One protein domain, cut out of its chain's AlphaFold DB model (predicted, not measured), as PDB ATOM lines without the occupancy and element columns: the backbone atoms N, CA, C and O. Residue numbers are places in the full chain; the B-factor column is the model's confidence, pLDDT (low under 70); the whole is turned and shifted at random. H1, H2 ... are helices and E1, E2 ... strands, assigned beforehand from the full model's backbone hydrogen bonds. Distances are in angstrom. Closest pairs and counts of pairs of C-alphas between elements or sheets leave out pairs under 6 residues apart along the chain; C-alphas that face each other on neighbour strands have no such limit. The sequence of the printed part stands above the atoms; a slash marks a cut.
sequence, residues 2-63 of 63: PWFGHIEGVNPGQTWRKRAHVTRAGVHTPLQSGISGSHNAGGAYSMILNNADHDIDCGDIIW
ATOM      1  N   PRO A   2     229.911 250.880 330.804       78.88
ATOM      2  CA  PRO A   2     228.483 250.917 331.106       78.88
ATOM      3  C   PRO A   2     228.244 250.351 332.510       78.88
ATOM      4  O   PRO A   2     228.812 249.314 332.848       78.88
ATOM      5  N   TRP A   3     227.443 251.033 333.325       91.00
ATOM      6  CA  TRP A   3     227.154 250.635 334.702       91.00
ATOM      7  C   TRP A   3     225.710 250.984 335.044       91.00
ATOM      8  O   TRP A   3     225.268 252.091 334.750       91.00
ATOM      9  N   PHE A   4     224.987 250.050 335.657       94.31
ATOM     10  CA  PHE A   4     223.640 250.290 336.164       94.31
ATOM     11  C   PHE A   4     223.682 250.453 337.681       94.31
ATOM     12  O   PHE A   4     224.279 249.637 338.381       94.31
ATOM     13  N   GLY A   5     222.994 251.478 338.180       94.88
ATOM     14  CA  GLY A   5     222.857 251.729 339.610       94.88
ATOM     15  C   GLY A   5     223.920 252.665 340.184       94.88
ATOM     16  O   GLY A   5     224.524 253.477 339.484       94.88
ATOM     17  N   HIS A   6     224.083 252.581 341.501       96.25
ATOM     18  CA  HIS A   6     224.893 253.496 342.299       96.25
ATOM     19  C   HIS A   6     226.390 253.429 341.956       96.25
ATOM     20  O   HIS A   6     226.923 252.356 341.670       96.25
ATOM     21  N   ILE A   7     227.064 254.580 342.034       96.25
ATOM     22  CA  ILE A   7     228.517 254.708 341.896       96.25
ATOM     23  C   ILE A   7     229.129 254.809 343.292       96.25
ATOM     24  O   ILE A   7     228.796 255.722 344.047       96.25
ATOM     25  N   GLU A   8     230.038 253.894 343.623       95.88
ATOM     26  CA  GLU A   8     230.718 253.877 344.919       95.88
ATOM     27  C   GLU A   8     231.420 255.216 345.210       95.88
ATOM     28  O   GLU A   8     232.109 255.781 344.359       95.88
ATOM     29  N   GLY A   9     231.225 255.742 346.423       96.19
ATOM     30  CA  GLY A   9     231.791 257.024 346.854       96.19
ATOM     31  C   GLY A   9     231.014 258.264 346.396       96.19
ATOM     32  O   GLY A   9     231.434 259.378 346.709       96.19
ATOM     33  N   VAL A  10     229.885 258.100 345.695       97.31
ATOM     34  CA  VAL A  10     229.007 259.204 345.283       97.31
ATOM     35  C   VAL A  10     227.674 259.140 346.019       97.31
ATOM     36  O   VAL A  10     226.833 258.303 345.717       97.31
ATOM     37  N   ASN A  11     227.426 260.073 346.934       97.44
ATOM     38  CA  ASN A  11     226.215 260.053 347.759       97.44
ATOM     39  C   ASN A  11     225.087 260.930 347.183       97.44
ATOM     40  O   ASN A  11     225.371 261.973 346.582       97.44
ATOM     41  N   PRO A  12     223.803 260.578 347.404       96.94
ATOM     42  CA  PRO A  12     222.690 261.491 347.147       96.94
ATOM     43  C   PRO A  12     222.910 262.855 347.820       96.94
ATOM     44  O   PRO A  12     223.383 262.929 348.952       96.94
ATOM     45  N   GLY A  13     222.591 263.940 347.110       97.12
ATOM     46  CA  GLY A  13     222.842 265.317 347.561       97.12
ATOM     47  C   GLY A  13     224.234 265.867 347.223       97.12
ATOM     48  O   GLY A  13     224.475 267.062 347.396       97.12
ATOM     49  N   GLN A  14     225.149 265.048 346.697       98.06
ATOM     50  CA  GLN A  14     226.431 265.529 346.188       98.06
ATOM     51  C   GLN A  14     226.243 266.428 344.958       98.06
ATOM     52  O   GLN A  14     225.424 266.152 344.083       98.06
ATOM     53  N   THR A  15     227.025 267.507 344.877       98.12
ATOM     54  CA  THR A  15     226.900 268.510 343.813       98.12
ATOM     55  C   THR A  15     228.196 268.691 343.032       98.12
ATOM     56  O   THR A  15     229.306 268.555 343.550       98.12
ATOM     57  N   TRP A  16     228.054 269.048 341.753       98.12
ATOM     58  CA  TRP A  16     229.168 269.436 340.897       98.12
ATOM     59  C   TRP A  16     228.809 270.663 340.071       98.12
ATOM     60  O   TRP A  16     227.724 270.769 339.515       98.12
ATOM     61  N   ARG A  17     229.780 271.564 339.905       98.06
ATOM     62  CA  ARG A  17     229.583 272.819 339.163       98.06
ATOM     63  C   ARG A  17     229.469 272.653 337.643       98.06
ATOM     64  O   ARG A  17     228.944 273.530 336.971       98.06
ATOM     65  N   LYS A  18     230.058 271.599 337.069       97.75
ATOM     66  CA  LYS A  18     230.166 271.419 335.610       97.75
ATOM     67  C   LYS A  18     229.850 269.982 335.217       97.75
ATOM     68  O   LYS A  18     230.315 269.062 335.885       97.75
ATOM     69  N   ARG A  19     229.207 269.794 334.058       97.75
ATOM     70  CA  ARG A  19     228.951 268.473 333.448       97.75
ATOM     71  C   ARG A  19     230.208 267.610 333.333       97.75
ATOM     72  O   ARG A  19     230.178 266.446 333.701       97.75
ATOM     73  N   ALA A  20     231.345 268.207 332.969       98.38
ATOM     74  CA  ALA A  20     232.627 267.500 332.910       98.38
ATOM     75  C   ALA A  20     233.057 266.867 334.249       98.38
ATOM     76  O   ALA A  20     233.786 265.882 334.256       98.38
ATOM     77  N   HIS A  21     232.636 267.422 335.389       98.38
ATOM     78  CA  HIS A  21     232.956 266.854 336.698       98.38
ATOM     79  C   HIS A  21     232.069 265.639 336.999       98.38
ATOM     80  O   HIS A  21     232.570 264.654 337.526       98.38
ATOM     81  N   VAL A  22     230.797 265.686 336.586       97.69
ATOM     82  CA  VAL A  22     229.850 264.561 336.665       97.69
ATOM     83  C   VAL A  22     230.313 263.402 335.775       97.69
ATOM     84  O   VAL A  22     230.322 262.255 336.213       97.69
ATOM     85  N   THR A  23     230.800 263.707 334.564       97.50
ATOM     86  CA  THR A  23     231.433 262.729 333.664       97.50
ATOM     87  C   THR A  23     232.653 262.080 334.306       97.50
ATOM     88  O   THR A  23     232.762 260.859 334.310       97.50
ATOM     89  N   ARG A  24     233.568 262.876 334.882       96.88
ATOM     90  CA  ARG A  24     234.761 262.338 335.559       96.88
ATOM     91  C   ARG A  24     234.422 261.505 336.795       96.88
ATOM     92  O   ARG A  24     235.165 260.581 337.096       96.88
ATOM     93  N   ALA A  25     233.324 261.814 337.483       96.31
ATOM     94  CA  ALA A  25     232.821 261.026 338.604       96.31
ATOM     95  C   ALA A  25     232.102 259.732 338.169       96.31
ATOM     96  O   ALA A  25     231.751 258.928 339.021       96.31
ATOM     97  N   GLY A  26     231.848 259.529 336.870       95.94
ATOM     98  CA  GLY A  26     231.182 258.331 336.346       95.94
ATOM     99  C   GLY A  26     229.655 258.308 336.497       95.94
ATOM    100  O   GLY A  26     229.024 257.364 336.038       95.94
ATOM    101  N   VAL A  27     229.047 259.347 337.079       97.19
ATOM    102  CA  VAL A  27     227.595 259.424 337.344       97.19
ATOM    103  C   VAL A  27     226.787 259.595 336.054       97.19
ATOM    104  O   VAL A  27     225.748 258.970 335.849       97.19
ATOM    105  N   HIS A  28     227.268 260.450 335.152       97.56
ATOM    106  CA  HIS A  28     226.641 260.683 333.857       97.56
ATOM    107  C   HIS A  28     227.714 260.970 332.807       97.56
ATOM    108  O   HIS A  28     228.309 262.047 332.771       97.56
ATOM    109  N   THR A  29     227.992 259.968 331.975       95.75
ATOM    110  CA  THR A  29     229.146 259.965 331.065       95.75
ATOM    111  C   THR A  29     229.080 261.051 329.978       95.75
ATOM    112  O   THR A  29     230.089 261.726 329.773       95.75
ATOM    113  N   PRO A  30     227.947 261.287 329.287       96.31
ATOM    114  CA  PRO A  30     227.862 262.324 328.262       96.31
ATOM    115  C   PRO A  30     228.131 263.730 328.810       96.31
ATOM    116  O   PRO A  30     227.664 264.097 329.889       96.31
ATOM    117  N   LEU A  31     228.827 264.561 328.030       97.06
ATOM    118  CA  LEU A  31     229.054 265.971 328.374       97.06
ATOM    119  C   LEU A  31     227.832 266.857 328.094       97.06
ATOM    120  O   LEU A  31     227.647 267.859 328.783       97.06
ATOM    121  N   GLN A  32     227.022 266.489 327.095       95.94
ATOM    122  CA  GLN A  32     225.896 267.294 326.614       95.94
ATOM    123  C   GLN A  32     224.556 266.562 326.720       95.94
ATOM    124  O   GLN A  32     223.663 267.088 327.379       95.94
ATOM    125  N   SER A  33     224.433 265.361 326.130       95.50
ATOM    126  CA  SER A  33     223.179 264.580 326.110       95.50
ATOM    127  C   SER A  33     222.534 264.488 327.494       95.50
ATOM    128  O   SER A  33     223.252 264.326 328.480       95.50
ATOM    129  N   GLY A  34     221.206 264.595 327.565       96.06
ATOM    130  CA  GLY A  34     220.448 264.419 328.808       96.06
ATOM    131  C   GLY A  34     220.337 262.954 329.233       96.06
ATOM    132  O   GLY A  34     220.210 262.674 330.417       96.06
ATOM    133  N   ILE A  35     220.464 262.010 328.294       95.69
ATOM    134  CA  ILE A  35     220.359 260.568 328.548       95.69
ATOM    135  C   ILE A  35     221.692 259.892 328.221       95.69
ATOM    136  O   ILE A  35     222.288 260.121 327.164       95.69
ATOM    137  N   SER A  36     222.155 259.046 329.142       96.44
ATOM    138  CA  SER A  36     223.326 258.184 328.996       96.44
ATOM    139  C   SER A  36     222.858 256.743 328.860       96.44
ATOM    140  O   SER A  36     222.405 256.150 329.834       96.44
ATOM    141  N   GLY A  37     222.965 256.163 327.669       95.38
ATOM    142  CA  GLY A  37     222.456 254.823 327.398       95.38
ATOM    143  C   GLY A  37     222.668 254.408 325.954       95.38
ATOM    144  O   GLY A  37     223.046 255.225 325.114       95.38
ATOM    145  N   SER A  38     222.403 253.141 325.653       92.50
ATOM    146  CA  SER A  38     222.244 252.699 324.268       92.50
ATOM    147  C   SER A  38     221.309 251.500 324.184       92.50
ATOM    148  O   SER A  38     221.278 250.660 325.083       92.50
ATOM    149  N   HIS A  39     220.595 251.397 323.062       91.75
ATOM    150  CA  HIS A  39     219.753 250.242 322.756       91.75
ATOM    151  C   HIS A  39     220.552 248.928 322.811       91.75
ATOM    152  O   HIS A  39     220.142 247.967 323.454       91.75
ATOM    153  N   ASN A  40     221.747 248.915 322.210       91.94
ATOM    154  CA  ASN A  40     222.594 247.720 322.115       91.94
ATOM    155  C   ASN A  40     223.101 247.212 323.468       91.94
ATOM    156  O   ASN A  40     223.492 246.056 323.577       91.94
ATOM    157  N   ALA A  41     223.114 248.066 324.485       85.00
ATOM    158  CA  ALA A  41     223.585 247.720 325.817       85.00
ATOM    159  C   ALA A  41     222.444 247.640 326.844       85.00
ATOM    160  O   ALA A  41     222.692 247.702 328.047       85.00
ATOM    161  N   GLY A  42     221.205 247.490 326.363       90.75
ATOM    162  CA  GLY A  42     220.059 247.084 327.173       90.75
ATOM    163  C   GLY A  42     219.325 248.207 327.901       90.75
ATOM    164  O   GLY A  42     218.407 247.903 328.655       90.75
ATOM    165  N   GLY A  43     219.680 249.482 327.694       94.69
ATOM    166  CA  GLY A  43     218.908 250.594 328.252       94.69
ATOM    167  C   GLY A  43     219.698 251.857 328.589       94.69
ATOM    168  O   GLY A  43     220.793 252.106 328.073       94.69
ATOM    169  N   ALA A  44     219.087 252.670 329.455       96.31
ATOM    170  CA  ALA A  44     219.643 253.907 329.989       96.31
ATOM    171  C   ALA A  44     220.250 253.683 331.380       96.31
ATOM    172  O   ALA A  44     219.647 253.049 332.241       96.31
ATOM    173  N   TYR A  45     221.446 254.225 331.588       96.56
ATOM    174  CA  TYR A  45     222.216 254.117 332.829       96.56
ATOM    175  C   TYR A  45     221.945 255.282 333.775       96.56
ATOM    176  O   TYR A  45     221.923 255.116 334.989       96.56
ATOM    177  N   SER A  46     221.777 256.478 333.208       97.06
ATOM    178  CA  SER A  46     221.461 257.698 333.943       97.06
ATOM    179  C   SER A  46     220.849 258.754 333.026       97.06
ATOM    180  O   SER A  46     221.064 258.748 331.809       97.06
ATOM    181  N   MET A  47     220.118 259.688 333.628       96.31
ATOM    182  CA  MET A  47     219.531 260.847 332.961       96.31
ATOM    183  C   MET A  47     219.735 262.120 333.784       96.31
ATOM    184  O   MET A  47     220.021 262.052 334.980       96.31
ATOM    185  N   ILE A  48     219.623 263.270 333.130       96.56
ATOM    186  CA  ILE A  48     219.664 264.588 333.753       96.56
ATOM    187  C   ILE A  48     218.359 265.306 333.448       96.56
ATOM    188  O   ILE A  48     218.058 265.545 332.282       96.56
ATOM    189  N   LEU A  49     217.668 265.721 334.506       95.56
ATOM    190  CA  LEU A  49     216.606 266.711 334.429       95.56
ATOM    191  C   LEU A  49     217.240 268.108 334.426       95.56
ATOM    192  O   LEU A  49     217.941 268.487 335.368       95.56
ATOM    193  N   ASN A  50     217.067 268.857 333.340       93.50
ATOM    194  CA  ASN A  50     217.643 270.197 333.173       93.50
ATOM    195  C   ASN A  50     216.666 271.212 332.570       93.50
ATOM    196  O   ASN A  50     217.122 272.246 332.078       93.50
ATOM    197  N   ASN A  51     215.361 270.921 332.604       88.75
ATOM    198  CA  ASN A  51     214.312 271.806 332.096       88.75
ATOM    199  C   ASN A  51     214.541 272.214 330.623       88.75
ATOM    200  O   ASN A  51     214.250 273.345 330.227       88.75
ATOM    201  N   ALA A  52     215.157 271.321 329.835       88.12
ATOM    202  CA  ALA A  52     215.269 271.479 328.387       88.12
ATOM    203  C   ALA A  52     213.924 271.216 327.692       88.12
ATOM    204  O   ALA A  52     213.663 271.813 326.650       88.12
ATOM    205  N   ASP A  53     213.090 270.381 328.311       86.44
ATOM    206  CA  ASP A  53     211.732 270.045 327.903       86.44
ATOM    207  C   ASP A  53     210.712 270.535 328.954       86.44
ATOM    208  O   ASP A  53     211.077 271.103 329.990       86.44
ATOM    209  N   HIS A  54     209.420 270.361 328.669       90.81
ATOM    210  CA  HIS A  54     208.308 270.758 329.544       90.81
ATOM    211  C   HIS A  54     207.989 269.697 330.610       90.81
ATOM    212  O   HIS A  54     206.823 269.361 330.824       90.81
ATOM    213  N   ASP A  55     209.033 269.176 331.247       92.94
ATOM    214  CA  ASP A  55     208.928 268.104 332.234       92.94
ATOM    215  C   ASP A  55     208.221 268.599 333.507       92.94
ATOM    216  O   ASP A  55     208.375 269.755 333.922       92.94
ATOM    217  N   ILE A  56     207.449 267.720 334.146       94.69
ATOM    218  CA  ILE A  56     206.788 268.004 335.428       94.69
ATOM    219  C   ILE A  56     207.536 267.262 336.534       94.69
ATOM    220  O   ILE A  56     207.618 266.037 336.510       94.69
ATOM    221  N   ASP A  57     208.026 267.998 337.532       95.50
ATOM    222  CA  ASP A  57     208.822 267.464 338.643       95.50
ATOM    223  C   ASP A  57     208.101 267.635 339.992       95.50
ATOM    224  O   ASP A  57     207.880 268.757 340.458       95.50
ATOM    225  N   CYS A  58     207.742 266.511 340.622       96.56
ATOM    226  CA  CYS A  58     207.184 266.440 341.977       96.56
ATOM    227  C   CYS A  58     208.212 265.956 343.023       96.56
ATOM    228  O   CYS A  58     207.873 265.782 344.193       96.56
ATOM    229  N   GLY A  59     209.467 265.733 342.628       95.12
ATOM    230  CA  GLY A  59     210.546 265.183 343.441       95.12
ATOM    231  C   GLY A  59     210.575 263.656 343.437       95.12
ATOM    232  O   GLY A  59     211.543 263.055 342.978       95.12
ATOM    233  N   ASP A  60     209.526 263.011 343.947       97.31
ATOM    234  CA  ASP A  60     209.416 261.546 343.981       97.31
ATOM    235  C   ASP A  60     208.991 260.943 342.633       97.31
ATOM    236  O   ASP A  60     209.323 259.793 342.337       97.31
ATOM    237  N   ILE A  61     208.292 261.727 341.809       96.50
ATOM    238  CA  ILE A  61     207.877 261.363 340.454       96.50
ATOM    239  C   ILE A  61     208.156 262.527 339.500       96.50
ATOM    240  O   ILE A  61     207.814 263.674 339.790       96.50
ATOM    241  N   ILE A  62     208.757 262.210 338.351       94.12
ATOM    242  CA  ILE A  62     209.069 263.147 337.268       94.12
ATOM    243  C   ILE A  62     208.514 262.570 335.962       94.12
ATOM    244  O   ILE A  62     208.654 261.365 335.725       94.12
ATOM    245  N   TRP A  63     207.892 263.424 335.148       91.81
ATOM    246  CA  TRP A  63     207.284 263.090 333.857       91.81
ATOM    247  C   TRP A  63     207.933 263.877 332.732       91.81
ATOM    248  O   TRP A  63     208.059 265.109 332.920       91.81
TER     249      TRP A  63
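This is residues 2 to 63 of the 63 residues of the protein "YDG domain-containing protein" of Puccinia graminis f. sp. tritici (UniProt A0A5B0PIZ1). Little regular structure is here: a hairpin of two strands, E1 and E2, and one short helix, H1, sit among long loops, of which residues 48 to 63 lead away from the hairpin and fold back. The 62 printed residues hold H1, E1 and E2 in that order, the class mixed, with 15 residues in named elements. The whole is only just compact, close to loose, with radius of gyration of the C-alphas 12.3 A and spans of 30 by 28 by 21 A.

From residue 2, go to H1, residues 19 to 24, with every O i to N i+4 pair within hydrogen-bond range. E1, residues 35 to 38, and E2, residues 43 to 47, form an antiparallel hairpin at 166 degrees; N 36 and O 46 are within hydrogen-bond range, 2.9 A. H1 and E2 are apart.

Find C-alpha 19 at (228.951, 268.473, 333.448); H1 runs 8.7 A. E1 runs 9.2 A; E2 runs 11.3 A to C-alpha 47 at (219.531, 260.847, 332.961).

The C-alphas farthest apart, Gly 9 and His 54, are 32.2 A apart. The printed part has no cut; no printed residue is under 70 in pLDDT.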